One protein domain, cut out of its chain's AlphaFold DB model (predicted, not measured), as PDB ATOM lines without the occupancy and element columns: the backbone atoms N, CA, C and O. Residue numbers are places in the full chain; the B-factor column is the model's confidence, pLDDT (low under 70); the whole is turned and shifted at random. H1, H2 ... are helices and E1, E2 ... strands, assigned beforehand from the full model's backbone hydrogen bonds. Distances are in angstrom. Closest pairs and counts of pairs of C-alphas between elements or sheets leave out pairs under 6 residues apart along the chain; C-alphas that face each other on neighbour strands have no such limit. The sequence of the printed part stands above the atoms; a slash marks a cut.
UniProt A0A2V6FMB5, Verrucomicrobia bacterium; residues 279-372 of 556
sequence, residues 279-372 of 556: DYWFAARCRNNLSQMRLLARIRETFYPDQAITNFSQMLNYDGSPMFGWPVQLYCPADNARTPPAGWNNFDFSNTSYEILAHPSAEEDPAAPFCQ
ATOM      1  N   ASP A 279     -17.890 -24.050  16.145       52.19
ATOM      2  CA  ASP A 279     -18.928 -24.747  16.916       52.19
ATOM      3  C   ASP A 279     -20.285 -24.811  16.201       52.19
ATOM      4  O   ASP A 279     -20.932 -25.861  16.174       52.19
ATOM      5  N   TYR A 280     -20.718 -23.716  15.562       50.91
ATOM      6  CA  TYR A 280     -21.963 -23.711  14.786       50.91
ATOM      7  C   TYR A 280     -21.899 -24.713  13.623       50.91
ATOM      8  O   TYR A 280     -22.866 -25.424  13.328       50.91
ATOM      9  N   TRP A 281     -20.732 -24.808  12.988       53.50
ATOM     10  CA  TRP A 281     -20.504 -25.682  11.845       53.50
ATOM     11  C   TRP A 281     -20.378 -27.145  12.219       53.50
ATOM     12  O   TRP A 281     -20.940 -28.009  11.542       53.50
ATOM     13  N   PHE A 282     -19.689 -27.431  13.319       64.31
ATOM     14  CA  PHE A 282     -19.626 -28.781  13.846       64.31
ATOM     15  C   PHE A 282     -21.023 -29.281  14.220       64.31
ATOM     16  O   PHE A 282     -21.353 -30.428  13.913       64.31
ATOM     17  N   ALA A 283     -21.878 -28.411  14.764       61.47
ATOM     18  CA  ALA A 283     -23.275 -28.724  15.038       61.47
ATOM     19  C   ALA A 283     -24.097 -28.986  13.761       61.47
ATOM     20  O   ALA A 283     -24.849 -29.958  13.712       61.47
ATOM     21  N   ALA A 284     -23.956 -28.162  12.716       59.19
ATOM     22  CA  ALA A 284     -24.658 -28.365  11.444       59.19
ATOM     23  C   ALA A 284     -24.253 -29.677  10.759       59.19
ATOM     24  O   ALA A 284     -25.103 -30.514  10.449       59.19
ATOM     25  N   ARG A 285     -22.945 -29.913  10.618       65.12
ATOM     26  CA  ARG A 285     -22.411 -31.150  10.035       65.12
ATOM     27  C   ARG A 285     -22.773 -32.378  10.872       65.12
ATOM     28  O   ARG A 285     -23.064 -33.432  10.316       65.12
ATOM     29  N   CYS A 286     -22.846 -32.232  12.194       74.38
ATOM     30  CA  CYS A 286     -23.329 -33.285  13.078       74.38
ATOM     31  C   CYS A 286     -24.790 -33.674  12.792       74.38
ATOM     32  O   CYS A 286     -25.085 -34.866  12.678       74.38
ATOM     33  N   ARG A 287     -25.691 -32.696  12.618       73.62
ATOM     34  CA  ARG A 287     -27.096 -32.963  12.262       73.62
ATOM     35  C   ARG A 287     -27.239 -33.628  10.891       73.62
ATOM     36  O   ARG A 287     -28.071 -34.521  10.728       73.62
ATOM     37  N   ASN A 288     -26.413 -33.235   9.922       69.44
ATOM     38  CA  ASN A 288     -26.399 -33.864   8.603       69.44
ATOM     39  C   ASN A 288     -25.955 -35.336   8.687       69.44
ATOM     40  O   ASN A 288     -26.646 -36.215   8.176       69.44
ATOM     41  N   ASN A 289     -24.865 -35.627   9.407       77.62
ATOM     42  CA  ASN A 289     -24.412 -37.005   9.627       77.62
ATOM     43  C   ASN A 289     -25.529 -37.875  10.232       77.62
ATOM     44  O   ASN A 289     -25.796 -38.959   9.718       77.62
ATOM     45  N   LEU A 290     -26.235 -37.371  11.252       81.12
ATOM     46  CA  LEU A 290     -27.379 -38.049  11.877       81.12
ATOM     47  C   LEU A 290     -28.534 -38.306  10.899       81.12
ATOM     48  O   LEU A 290     -29.079 -39.410  10.867       81.12
ATOM     49  N   SER A 291     -28.871 -37.319  10.063       74.19
ATOM     50  CA  SER A 291     -29.909 -37.461   9.031       74.19
ATOM     51  C   SER A 291     -29.560 -38.582   8.051       74.19
ATOM     52  O   SER A 291     -30.395 -39.426   7.723       74.19
ATOM     53  N   GLN A 292     -28.300 -38.630   7.613       72.00
ATOM     54  CA  GLN A 292     -27.826 -39.656   6.688       72.00
ATOM     55  C   GLN A 292     -27.762 -41.039   7.337       72.00
ATOM     56  O   GLN A 292     -28.164 -42.015   6.711       72.00
ATOM     57  N   MET A 293     -27.316 -41.135   8.593       81.94
ATOM     58  CA  MET A 293     -27.342 -42.394   9.345       81.94
ATOM     59  C   MET A 293     -28.763 -42.949   9.425       81.94
ATOM     60  O   MET A 293     -28.975 -44.125   9.143       81.94
ATOM     61  N   ARG A 294     -29.756 -42.108   9.737       83.31
ATOM     62  CA  ARG A 294     -31.148 -42.560   9.803       83.31
ATOM     63  C   ARG A 294     -31.710 -42.949   8.437       83.31
ATOM     64  O   ARG A 294     -32.431 -43.941   8.345       83.31
ATOM     65  N   LEU A 295     -31.362 -42.221   7.376       72.19
ATOM     66  CA  LEU A 295     -31.741 -42.590   6.009       72.19
ATOM     67  C   LEU A 295     -31.207 -43.982   5.639       72.19
ATOM     68  O   LEU A 295     -31.968 -44.828   5.175       72.19
ATOM     69  N   LEU A 296     -29.919 -44.233   5.883       72.62
ATOM     70  CA  LEU A 296     -29.287 -45.525   5.605       72.62
ATOM     71  C   LEU A 296     -29.886 -46.647   6.461       72.62
ATOM     72  O   LEU A 296     -30.113 -47.746   5.960       72.62
ATOM     73  N   ALA A 297     -30.206 -46.360   7.724       79.19
ATOM     74  CA  ALA A 297     -30.886 -47.299   8.610       79.19
ATOM     75  C   ALA A 297     -32.252 -47.713   8.052       79.19
ATOM     76  O   ALA A 297     -32.548 -48.902   7.995       79.19
ATOM     77  N   ARG A 298     -33.038 -46.758   7.538       69.62
ATOM     78  CA  ARG A 298     -34.342 -47.036   6.917       69.62
ATOM     79  C   ARG A 298     -34.214 -47.920   5.678       69.62
ATOM     80  O   ARG A 298     -35.016 -48.828   5.476       69.62
ATOM     81  N   ILE A 299     -33.200 -47.664   4.850       66.69
ATOM     82  CA  ILE A 299     -32.907 -48.506   3.684       66.69
ATOM     83  C   ILE A 299     -32.619 -49.935   4.150       66.69
ATOM     84  O   ILE A 299     -33.217 -50.872   3.633       66.69
ATOM     85  N   ARG A 300     -31.775 -50.109   5.173       73.69
ATOM     86  CA  ARG A 300     -31.459 -51.426   5.742       73.69
ATOM     87  C   ARG A 300     -32.703 -52.123   6.293       73.69
ATOM     88  O   ARG A 300     -32.917 -53.291   5.990       73.69
ATOM     89  N   GLU A 301     -33.510 -51.425   7.085       71.38
ATOM     90  CA  GLU A 301     -34.764 -51.940   7.661       71.38
ATOM     91  C   GLU A 301     -35.738 -52.413   6.573       71.38
ATOM     92  O   GLU A 301     -36.417 -53.413   6.759       71.38
ATOM     93  N   THR A 302     -35.743 -51.776   5.397       64.44
ATOM     94  CA  THR A 302     -36.582 -52.203   4.261       64.44
ATOM     95  C   THR A 302     -36.179 -53.584   3.727       64.44
ATOM     96  O   THR A 302     -37.036 -54.354   3.303       64.44
ATOM     97  N   PHE A 303     -34.885 -53.916   3.752       62.41
ATOM     98  CA  PHE A 303     -34.384 -55.227   3.322       62.41
ATOM     99  C   PHE A 303     -34.430 -56.288   4.432       62.41
ATOM    100  O   PHE A 303     -34.455 -57.479   4.128       62.41
ATOM    101  N   TYR A 304     -34.446 -55.869   5.702       74.06
ATOM    102  CA  TYR A 304     -34.425 -56.748   6.877       74.06
ATOM    103  C   TYR A 304     -35.419 -56.265   7.952       74.06
ATOM    104  O   TYR A 304     -34.985 -55.810   9.015       74.06
ATOM    105  N   PRO A 305     -36.740 -56.349   7.700       68.75
ATOM    106  CA  PRO A 305     -37.762 -55.718   8.543       68.75
ATOM    107  C   PRO A 305     -37.837 -56.295   9.964       68.75
ATOM    108  O   PRO A 305     -38.106 -55.560  10.908       68.75
ATOM    109  N   ASP A 306     -37.514 -57.578  10.141       77.56
ATOM    110  CA  ASP A 306     -37.613 -58.266  11.439       77.56
ATOM    111  C   ASP A 306     -36.351 -58.137  12.309       77.56
ATOM    112  O   ASP A 306     -36.236 -58.764  13.364       77.56
ATOM    113  N   GLN A 307     -35.357 -57.362  11.870       82.06
ATOM    114  CA  GLN A 307     -34.107 -57.192  12.602       82.06
ATOM    115  C   GLN A 307     -33.954 -55.736  13.019       82.06
ATOM    116  O   GLN A 307     -33.649 -54.893  12.186       82.06
ATOM    117  N   ALA A 308     -34.061 -55.422  14.309       83.56
ATOM    118  CA  ALA A 308     -33.722 -54.084  14.798       83.56
ATOM    119  C   ALA A 308     -32.210 -53.817  14.669       83.56
ATOM    120  O   ALA A 308     -31.385 -54.713  14.890       83.56
ATOM    121  N   ILE A 309     -31.834 -52.589  14.305       89.94
ATOM    122  CA  ILE A 309     -30.428 -52.169  14.296       89.94
ATOM    123  C   ILE A 309     -30.049 -51.807  15.734       89.94
ATOM    124  O   ILE A 309     -30.664 -50.950  16.344       89.94
ATOM    125  N   THR A 310     -29.020 -52.421  16.296       91.06
ATOM    126  CA  THR A 310     -28.512 -52.099  17.636       91.06
ATOM    127  C   THR A 310     -27.153 -51.418  17.593       91.06
ATOM    128  O   THR A 310     -26.742 -50.802  18.571       91.06
ATOM    129  N   ASN A 311     -26.432 -51.508  16.469       92.88
ATOM    130  CA  ASN A 311     -25.143 -50.851  16.279       92.88
ATOM    131  C   ASN A 311     -24.778 -50.699  14.788       92.88
ATOM    132  O   ASN A 311     -25.342 -51.357  13.914       92.88
ATOM    133  N   PHE A 312     -23.796 -49.841  14.494       92.38
ATOM    134  CA  PHE A 312     -23.410 -49.510  13.119       92.38
ATOM    135  C   PHE A 312     -22.819 -50.678  12.312       92.38
ATOM    136  O   PHE A 312     -22.868 -50.624  11.084       92.38
ATOM    137  N   SER A 313     -22.313 -51.743  12.951       91.12
ATOM    138  CA  SER A 313     -21.776 -52.910  12.226       91.12
ATOM    139  C   SER A 313     -22.853 -53.710  11.492       91.12
ATOM    140  O   SER A 313     -22.532 -54.508  10.622       91.12
ATOM    141  N   GLN A 314     -24.134 -53.480  11.800       89.56
ATOM    142  CA  GLN A 314     -25.266 -54.111  11.116       89.56
ATOM    143  C   GLN A 314     -25.744 -53.315   9.891       89.56
ATOM    144  O   GLN A 314     -26.620 -53.775   9.158       89.56
ATOM    145  N   MET A 315     -25.192 -52.119   9.663       82.31
ATOM    146  CA  MET A 315     -25.534 -51.252   8.533       82.31
ATOM    147  C   MET A 315     -24.605 -51.529   7.349       82.31
ATOM    148  O   MET A 315     -23.799 -50.686   6.938       82.31
ATOM    149  N   LEU A 316     -24.711 -52.754   6.831       76.25
ATOM    150  CA  LEU A 316     -23.921 -53.267   5.716       76.25
ATOM    151  C   LEU A 316     -24.805 -53.500   4.487       76.25
ATOM    152  O   LEU A 316     -25.977 -53.861   4.596       76.25
ATOM    153  N   ASN A 317     -24.214 -53.312   3.312       59.69
ATOM    154  CA  ASN A 317     -24.761 -53.780   2.050       59.69
ATOM    155  C   ASN A 317     -24.753 -55.320   2.017       59.69
ATOM    156  O   ASN A 317     -24.103 -55.976   2.830       59.69
ATOM    157  N   TYR A 318     -25.442 -55.908   1.037       57.22
ATOM    158  CA  TYR A 318     -25.519 -57.367   0.869       57.22
ATOM    159  C   TYR A 318     -24.143 -58.052   0.738       57.22
ATOM    160  O   TYR A 318     -23.983 -59.201   1.134       57.22
ATOM    161  N   ASP A 319     -23.137 -57.344   0.221       56.62
ATOM    162  CA  ASP A 319     -21.764 -57.838   0.068       56.62
ATOM    163  C   ASP A 319     -20.902 -57.694   1.339       56.62
ATOM    164  O   ASP A 319     -19.708 -57.984   1.315       56.62
ATOM    165  N   GLY A 320     -21.487 -57.229   2.447       66.44
ATOM    166  CA  GLY A 320     -20.796 -56.993   3.713       66.44
ATOM    167  C   GLY A 320     -20.046 -55.659   3.788       66.44
ATOM    168  O   GLY A 320     -19.447 -55.359   4.820       66.44
ATOM    169  N   SER A 321     -20.079 -54.828   2.739       67.50
ATOM    170  CA  SER A 321     -19.463 -53.499   2.779       67.50
ATOM    171  C   SER A 321     -20.318 -52.505   3.585       67.50
ATOM    172  O   SER A 321     -21.544 -52.581   3.548       67.50
ATOM    173  N   PRO A 322     -19.724 -51.526   4.297       71.19
ATOM    174  CA  PRO A 322     -20.500 -50.516   5.020       71.19
ATOM    175  C   PRO A 322     -21.391 -49.695   4.081       71.19
ATOM    176  O   PRO A 322     -20.925 -49.248   3.029       71.19
ATOM    177  N   MET A 323     -22.643 -49.446   4.481       73.19
ATOM    178  CA  MET A 323     -23.599 -48.624   3.713       73.19
ATOM    179  C   MET A 323     -23.209 -47.139   3.652       73.19
ATOM    180  O   MET A 323     -23.712 -46.382   2.827       73.19
ATOM    181  N   PHE A 324     -22.316 -46.717   4.540       73.75
ATOM    182  CA  PHE A 324     -21.757 -45.373   4.581       73.75
ATOM    183  C   PHE A 324     -20.713 -45.187   3.473       73.75
ATOM    184  O   PHE A 324     -19.980 -46.125   3.140       73.75
ATOM    185  N   GLY A 325     -20.615 -43.960   2.948       61.78
ATOM    186  CA  GLY A 325     -19.573 -43.597   1.983       61.78
ATOM    187  C   GLY A 325     -18.189 -43.736   2.618       61.78
ATOM    188  O   GLY A 325     -17.492 -44.723   2.396       61.78
ATOM    189  N   TRP A 326     -17.856 -42.825   3.537       71.94
ATOM    190  CA  TRP A 326     -16.536 -42.741   4.169       71.94
ATOM    191  C   TRP A 326     -16.632 -42.838   5.706       71.94
ATOM    192  O   TRP A 326     -17.602 -42.322   6.276       71.94
ATOM    193  N   PRO A 327     -15.653 -43.442   6.420       79.81
ATOM    194  CA  PRO A 327     -15.731 -43.615   7.869       79.81
ATOM    195  C   PRO A 327     -15.881 -42.306   8.634       79.81
ATOM    196  O   PRO A 327     -16.500 -42.304   9.694       79.81
ATOM    197  N   VAL A 328     -15.378 -41.186   8.089       81.12
ATOM    198  CA  VAL A 328     -15.498 -39.849   8.696       81.12
ATOM    199  C   VAL A 328     -16.939 -39.484   9.045       81.12
ATOM    200  O   VAL A 328     -17.169 -38.698   9.956       81.12
ATOM    201  N   GLN A 329     -17.918 -40.043   8.329       79.75
ATOM    202  CA  GLN A 329     -19.334 -39.794   8.568       79.75
ATOM    203  C   GLN A 329     -19.775 -40.259   9.963       79.75
ATOM    204  O   GLN A 329     -20.684 -39.674  10.546       79.75
ATOM    205  N   LEU A 330     -19.092 -41.261  10.528       90.00
ATOM    206  CA  LEU A 330     -19.305 -41.766  11.886       90.00
ATOM    207  C   LEU A 330     -18.502 -40.996  12.952       90.00
ATOM    208  O   LEU A 330     -18.499 -41.387  14.124       90.00
ATOM    209  N   TYR A 331     -17.860 -39.884  12.574       89.19
ATOM    210  CA  TYR A 331     -17.127 -39.004  13.481       89.19
ATOM    211  C   TYR A 331     -17.700 -37.595  13.451       89.19
ATOM    212  O   TYR A 331     -17.928 -36.982  12.406       89.19
ATOM    213  N   CYS A 332     -17.967 -37.081  14.642       83.19
ATOM    214  CA  CYS A 332     -18.457 -35.736  14.821       83.19
ATOM    215  C   CYS A 332     -17.276 -34.774  14.634       83.19
ATOM    216  O   CYS A 332     -16.247 -34.965  15.274       83.19
ATOM    217  N   PRO A 333     -17.404 -33.709  13.829       72.00
ATOM    218  CA  PRO A 333     -16.314 -32.754  13.625       72.00
ATOM    219  C   PRO A 333     -15.846 -32.015  14.890       72.00
ATOM    220  O   PRO A 333     -14.724 -31.529  14.911       72.00
ATOM    221  N   ALA A 334     -16.690 -31.932  15.927       70.75
ATOM    222  CA  ALA A 334     -16.318 -31.393  17.243       70.75
ATOM    223  C   ALA A 334     -15.676 -32.438  18.174       70.75
ATOM    224  O   ALA A 334     -15.332 -32.116  19.311       70.75
ATOM    225  N   ASP A 335     -15.588 -33.704  17.755       78.75
ATOM    226  CA  ASP A 335     -15.023 -34.767  18.581       78.75
ATOM    227  C   ASP A 335     -13.498 -34.704  18.572       78.75
ATOM    228  O   ASP A 335     -12.835 -35.286  17.719       78.75
ATOM    229  N   ASN A 336     -12.934 -34.007  19.554       78.62
ATOM    230  CA  ASN A 336     -11.484 -33.951  19.736       78.62
ATOM    231  C   ASN A 336     -10.917 -35.217  20.403       78.62
ATOM    232  O   ASN A 336      -9.700 -35.351  20.511       78.62
ATOM    233  N   ALA A 337     -11.771 -36.129  20.887       77.56
ATOM    234  CA  ALA A 337     -11.342 -37.350  21.562       77.56
ATOM    235  C   ALA A 337     -11.141 -38.526  20.594       77.56
ATOM    236  O   ALA A 337     -10.510 -39.516  20.967       77.56
ATOM    237  N   ARG A 338     -11.675 -38.444  19.369       85.25
ATOM    238  CA  ARG A 338     -11.627 -39.523  18.374       85.25
ATOM    239  C   ARG A 338     -11.166 -39.002  17.021       85.25
ATOM    240  O   ARG A 338     -11.697 -38.020  16.518       85.25
ATOM    241  N   THR A 339     -10.240 -39.718  16.393       83.31
ATOM    242  CA  THR A 339      -9.743 -39.377  15.056       83.31
ATOM    243  C   THR A 339     -10.357 -40.315  14.016       83.31
ATOM    244  O   THR A 339     -10.229 -41.532  14.170       83.31
ATOM    245  N   PRO A 340     -10.998 -39.792  12.954       80.88
ATOM    246  CA  PRO A 340     -11.544 -40.623  11.889       80.88
ATOM    247  C   PRO A 340     -10.419 -41.340  11.121       80.88
ATOM    248  O   PRO A 340      -9.418 -40.706  10.776       80.88
ATOM    249  N   PRO A 341     -10.560 -42.642  10.815       84.31
ATOM    250  CA  PRO A 341      -9.583 -43.363  10.009       84.31
ATOM    251  C   PRO A 341      -9.685 -42.976   8.529       84.31
ATOM    252  O   PRO A 341     -10.729 -42.537   8.047       84.31
ATOM    253  N   ALA A 342      -8.599 -43.191   7.782       78.06
ATOM    254  CA  ALA A 342      -8.523 -42.856   6.357       78.06
ATOM    255  C   ALA A 342      -9.423 -43.732   5.457       78.06
ATOM    256  O   ALA A 342      -9.701 -43.360   4.319       78.06
ATOM    257  N   GLY A 343      -9.896 -44.880   5.949       81.81
ATOM    258  CA  GLY A 343     -10.734 -45.818   5.201       81.81
ATOM    259  C   GLY A 343     -11.320 -46.919   6.090       81.81
ATOM    260  O   GLY A 343     -11.130 -46.913   7.304       81.81
ATOM    261  N   TRP A 344     -12.049 -47.855   5.480       80.06
ATOM    262  CA  TRP A 344     -12.816 -48.894   6.186       80.06
ATOM    263  C   TRP A 344     -11.991 -50.106   6.662       80.06
ATOM    264  O   TRP A 344     -12.510 -50.950   7.389       80.06
ATOM    265  N   ASN A 345     -10.715 -50.210   6.278       83.44
ATOM    266  CA  ASN A 345      -9.858 -51.328   6.682       83.44
ATOM    267  C   ASN A 345      -9.646 -51.335   8.204       83.44
ATOM    268  O   ASN A 345      -9.138 -50.361   8.757       83.44
ATOM    269  N   ASN A 346      -9.997 -52.449   8.862       80.00
ATOM    270  CA  ASN A 346      -9.955 -52.624  10.323       80.00
ATOM    271  C   ASN A 346     -10.756 -51.560  11.097       80.00
ATOM    272  O   ASN A 346     -10.361 -51.149  12.188       80.00
ATOM    273  N   PHE A 347     -11.868 -51.092  10.522       87.25
ATOM    274  CA  PHE A 347     -12.719 -50.102  11.168       87.25
ATOM    275  C   PHE A 347     -13.363 -50.644  12.457       87.25
ATOM    276  O   PHE A 347     -14.022 -51.682  12.436       87.25
ATOM    277  N   ASP A 348     -13.219 -49.912  13.564       90.12
ATOM    278  CA  ASP A 348     -13.851 -50.233  14.847       90.12
ATOM    279  C   ASP A 348     -15.179 -49.473  15.006       90.12
ATOM    280  O   ASP A 348     -15.211 -48.293  15.360       90.12
ATOM    281  N   PHE A 349     -16.295 -50.173  14.784       89.94
ATOM    282  CA  PHE A 349     -17.644 -49.610  14.921       89.94
ATOM    283  C   PHE A 349     -18.025 -49.213  16.356       89.94
ATOM    284  O   PHE A 349     -18.979 -48.449  16.533       89.94
ATOM    285  N   SER A 350     -17.298 -49.683  17.373       88.44
ATOM    286  CA  SER A 350     -17.519 -49.261  18.760       88.44
ATOM    287  C   SER A 350     -16.917 -47.879  19.050       88.44
ATOM    288  O   SER A 350     -17.438 -47.129  19.884       88.44
ATOM    289  N   ASN A 351     -15.883 -47.480  18.300       91.06
ATOM    290  CA  ASN A 351     -15.170 -46.219  18.477       91.06
ATOM    291  C   ASN A 351     -15.649 -45.120  17.515       91.06
ATOM    292  O   ASN A 351     -14.890 -44.578  16.708       91.06
ATOM    293  N   THR A 352     -16.928 -44.772  17.620       94.38
ATOM    294  CA  THR A 352     -17.577 -43.723  16.819       94.38
ATOM    295  C   THR A 352     -18.072 -42.577  17.705       94.38
ATOM    296  O   THR A 352     -18.358 -42.760  18.897       94.38
ATOM    297  N   SER A 353     -18.198 -41.374  17.136       93.56
ATOM    298  CA  SER A 353     -18.747 -40.198  17.838       93.56
ATOM    299  C   SER A 353     -20.271 -40.221  17.969       93.56
ATOM    300  O   SER A 353     -20.857 -39.312  18.559       93.56
ATOM    301  N   TYR A 354     -20.911 -41.232  17.389       94.12
ATOM    302  CA  TYR A 354     -22.348 -41.448  17.410       94.12
ATOM    303  C   TYR A 354     -22.649 -42.809  18.035       94.12
ATOM    304  O   TYR A 354     -21.766 -43.652  18.178       94.12
ATOM    305  N   GLU A 355     -23.886 -43.032  18.436       93.12
ATOM    306  CA  GLU A 355     -24.362 -44.327  18.912       93.12
ATOM    307  C   GLU A 355     -25.785 -44.570  18.452       93.12
ATOM    308  O   GLU A 355     -26.561 -43.629  18.289       93.12
ATOM    309  N   ILE A 356     -26.107 -45.839  18.222       92.88
ATOM    310  CA  ILE A 356     -27.480 -46.273  18.001       92.88
ATOM    311  C   ILE A 356     -28.077 -46.558  19.374       92.88
ATOM    312  O   ILE A 356     -27.474 -47.251  20.193       92.88
ATOM    313  N   LEU A 357     -29.235 -45.966  19.630       89.50
ATOM    314  CA  LEU A 357     -29.979 -46.113  20.869       89.50
ATOM    315  C   LEU A 357     -30.937 -47.298  20.752       89.50
ATOM    316  O   LEU A 357     -31.329 -47.688  19.652       89.50
ATOM    317  N   ALA A 358     -31.343 -47.858  21.889       87.25
ATOM    318  CA  ALA A 358     -32.472 -48.777  21.909       87.25
ATOM    319  C   ALA A 358     -33.735 -48.019  21.473       87.25
ATOM    320  O   ALA A 358     -34.059 -46.984  22.055       87.25
ATOM    321  N   HIS A 359     -34.422 -48.531  20.457       85.31
ATOM    322  CA  HIS A 359     -35.575 -47.879  19.847       85.31
ATOM    323  C   HIS A 359     -36.683 -48.894  19.527       85.31
ATOM    324  O   HIS A 359     -36.378 -50.061  19.263       85.31
ATOM    325  N   PRO A 360     -37.957 -48.466  19.560       81.25
ATOM    326  CA  PRO A 360     -39.082 -49.223  19.017       81.25
ATOM    327  C   PRO A 360     -39.084 -49.164  17.481       81.25
ATOM    328  O   PRO A 360     -38.251 -48.484  16.878       81.25
ATOM    329  N   SER A 361     -40.018 -49.850  16.822       78.44
ATOM    330  CA  SER A 361     -40.167 -49.721  15.365       78.44
ATOM    331  C   SER A 361     -40.646 -48.315  14.961       78.44
ATOM    332  O   SER A 361     -41.265 -47.595  15.745       78.44
ATOM    333  N   ALA A 362     -40.395 -47.914  13.707       70.44
ATOM    334  CA  ALA A 362     -40.845 -46.611  13.202       70.44
ATOM    335  C   ALA A 362     -42.376 -46.467  13.178       70.44
ATOM    336  O   ALA A 362     -42.884 -45.348  13.174       70.44
ATOM    337  N   GLU A 363     -43.092 -47.592  13.125       78.62
ATOM    338  CA  GLU A 363     -44.554 -47.649  13.156       78.62
ATOM    339  C   GLU A 363     -45.102 -47.470  14.578       78.62
ATOM    340  O   GLU A 363     -46.156 -46.863  14.753       78.62
ATOM    341  N   GLU A 364     -44.376 -47.958  15.589       80.31
ATOM    342  CA  GLU A 364     -44.752 -47.844  17.003       80.31
ATOM    343  C   GLU A 364     -44.518 -46.437  17.559       80.31
ATOM    344  O   GLU A 364     -45.407 -45.877  18.200       80.31
ATOM    345  N   ASP A 365     -43.334 -45.862  17.323       79.50
ATOM    346  CA  ASP A 365     -43.018 -44.496  17.742       79.50
ATOM    347  C   ASP A 365     -42.109 -43.795  16.717       79.50
ATOM    348  O   ASP A 365     -40.880 -43.931  16.757       79.50
ATOM    349  N   PRO A 366     -42.687 -42.999  15.799       75.31
ATOM    350  CA  PRO A 366     -41.919 -42.258  14.806       75.31
ATOM    351  C   PRO A 366     -41.021 -41.173  15.428       75.31
ATOM    352  O   PRO A 366     -40.037 -40.774  14.809       75.31
ATOM    353  N   ALA A 367     -41.307 -40.700  16.644       77.62
ATOM    354  CA  ALA A 367     -40.514 -39.668  17.312       77.62
ATOM    355  C   ALA A 367     -39.391 -40.247  18.192       77.62
ATOM    356  O   ALA A 367     -38.542 -39.487  18.672       77.62
ATOM    357  N   ALA A 368     -39.354 -41.568  18.395       79.62
ATOM    358  CA  ALA A 368     -38.362 -42.201  19.252       79.62
ATOM    359  C   ALA A 368     -36.924 -41.933  18.763       79.62
ATOM    360  O   ALA A 368     -36.651 -42.019  17.561       79.62
ATOM    361  N   PRO A 369     -35.974 -41.641  19.672       86.12
ATOM    362  CA  PRO A 369     -34.572 -41.487  19.312       86.12
ATOM    363  C   PRO A 369     -33.971 -42.781  18.749       86.12
ATOM    364  O   PRO A 369     -33.948 -43.804  19.424       86.12
ATOM    365  N   PHE A 370     -33.426 -42.714  17.535       87.50
ATOM    366  CA  PHE A 370     -32.750 -43.832  16.872       87.50
ATOM    367  C   PHE A 370     -31.233 -43.784  17.076       87.50
ATOM    368  O   PHE A 370     -30.611 -44.763  17.476       87.50
ATOM    369  N   CYS A 371     -30.614 -42.639  16.782       91.56
ATOM    370  CA  CYS A 371     -29.164 -42.469  16.824       91.56
ATOM    371  C   CYS A 371     -28.805 -41.113  17.418       91.56
ATOM    372  O   CYS A 371     -29.439 -40.120  17.072       91.56
ATOM    373  N   GLN A 372     -27.787 -41.059  18.276       91.00
ATOM    374  CA  GLN A 372     -27.369 -39.854  18.986       91.00
ATOM    375  C   GLN A 372     -25.880 -39.557  18.784       91.00
ATOM    376  O   GLN A 372     -25.046 -40.453  18.713       91.00
TER     377      GLN A 372
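Overview. This is residues 279 to 372 of the 556 residues of a protein of Verrucomicrobia bacterium (UniProt A0A2V6FMB5). This domain has little regular structure: one long helix, H1, runs along one side of a body made mostly of loops, with the small hairpin E1 and E2 beside its residues 286 to 297. The 94 printed residues have two named helices and two named strands, in the order H1, H2, E1, E2; the class is mostly helix, with 36 residues in named elements. The whole is compact, radius of gyration of the C-alphas 13.4 A, spanning 36 by 31 by 18 A.

Arrangement. E1, residues 354 to 356, and E2, residues 369 to 372, form an antiparallel hairpin; N 355 and O 372 are within hydrogen-bond range at 2.8 A. The closest C-alphas of E2 and H1, residues 279 to 303, are those of Cys 371 and Leu 290, 6.9 A apart. H2, residues 327 to 330, is close to H1 but not clearly touching; their closest C-alphas, Gln 329 and Asn 289, are 5.9 A apart. In H1 every O i to N i+4 pair is within hydrogen-bond range; H2 is too short for one.

Along the chain. H1 runs 36.8 A from C-alpha 279 at (-18.928, -24.747, 16.916); E2 ends at C-alpha 372, (-27.369, -39.854, 18.986).

Size, cuts and confidence. The printed part has no cut, its three links are long, and 19 residues have pLDDT under 70, among them 279 to 285.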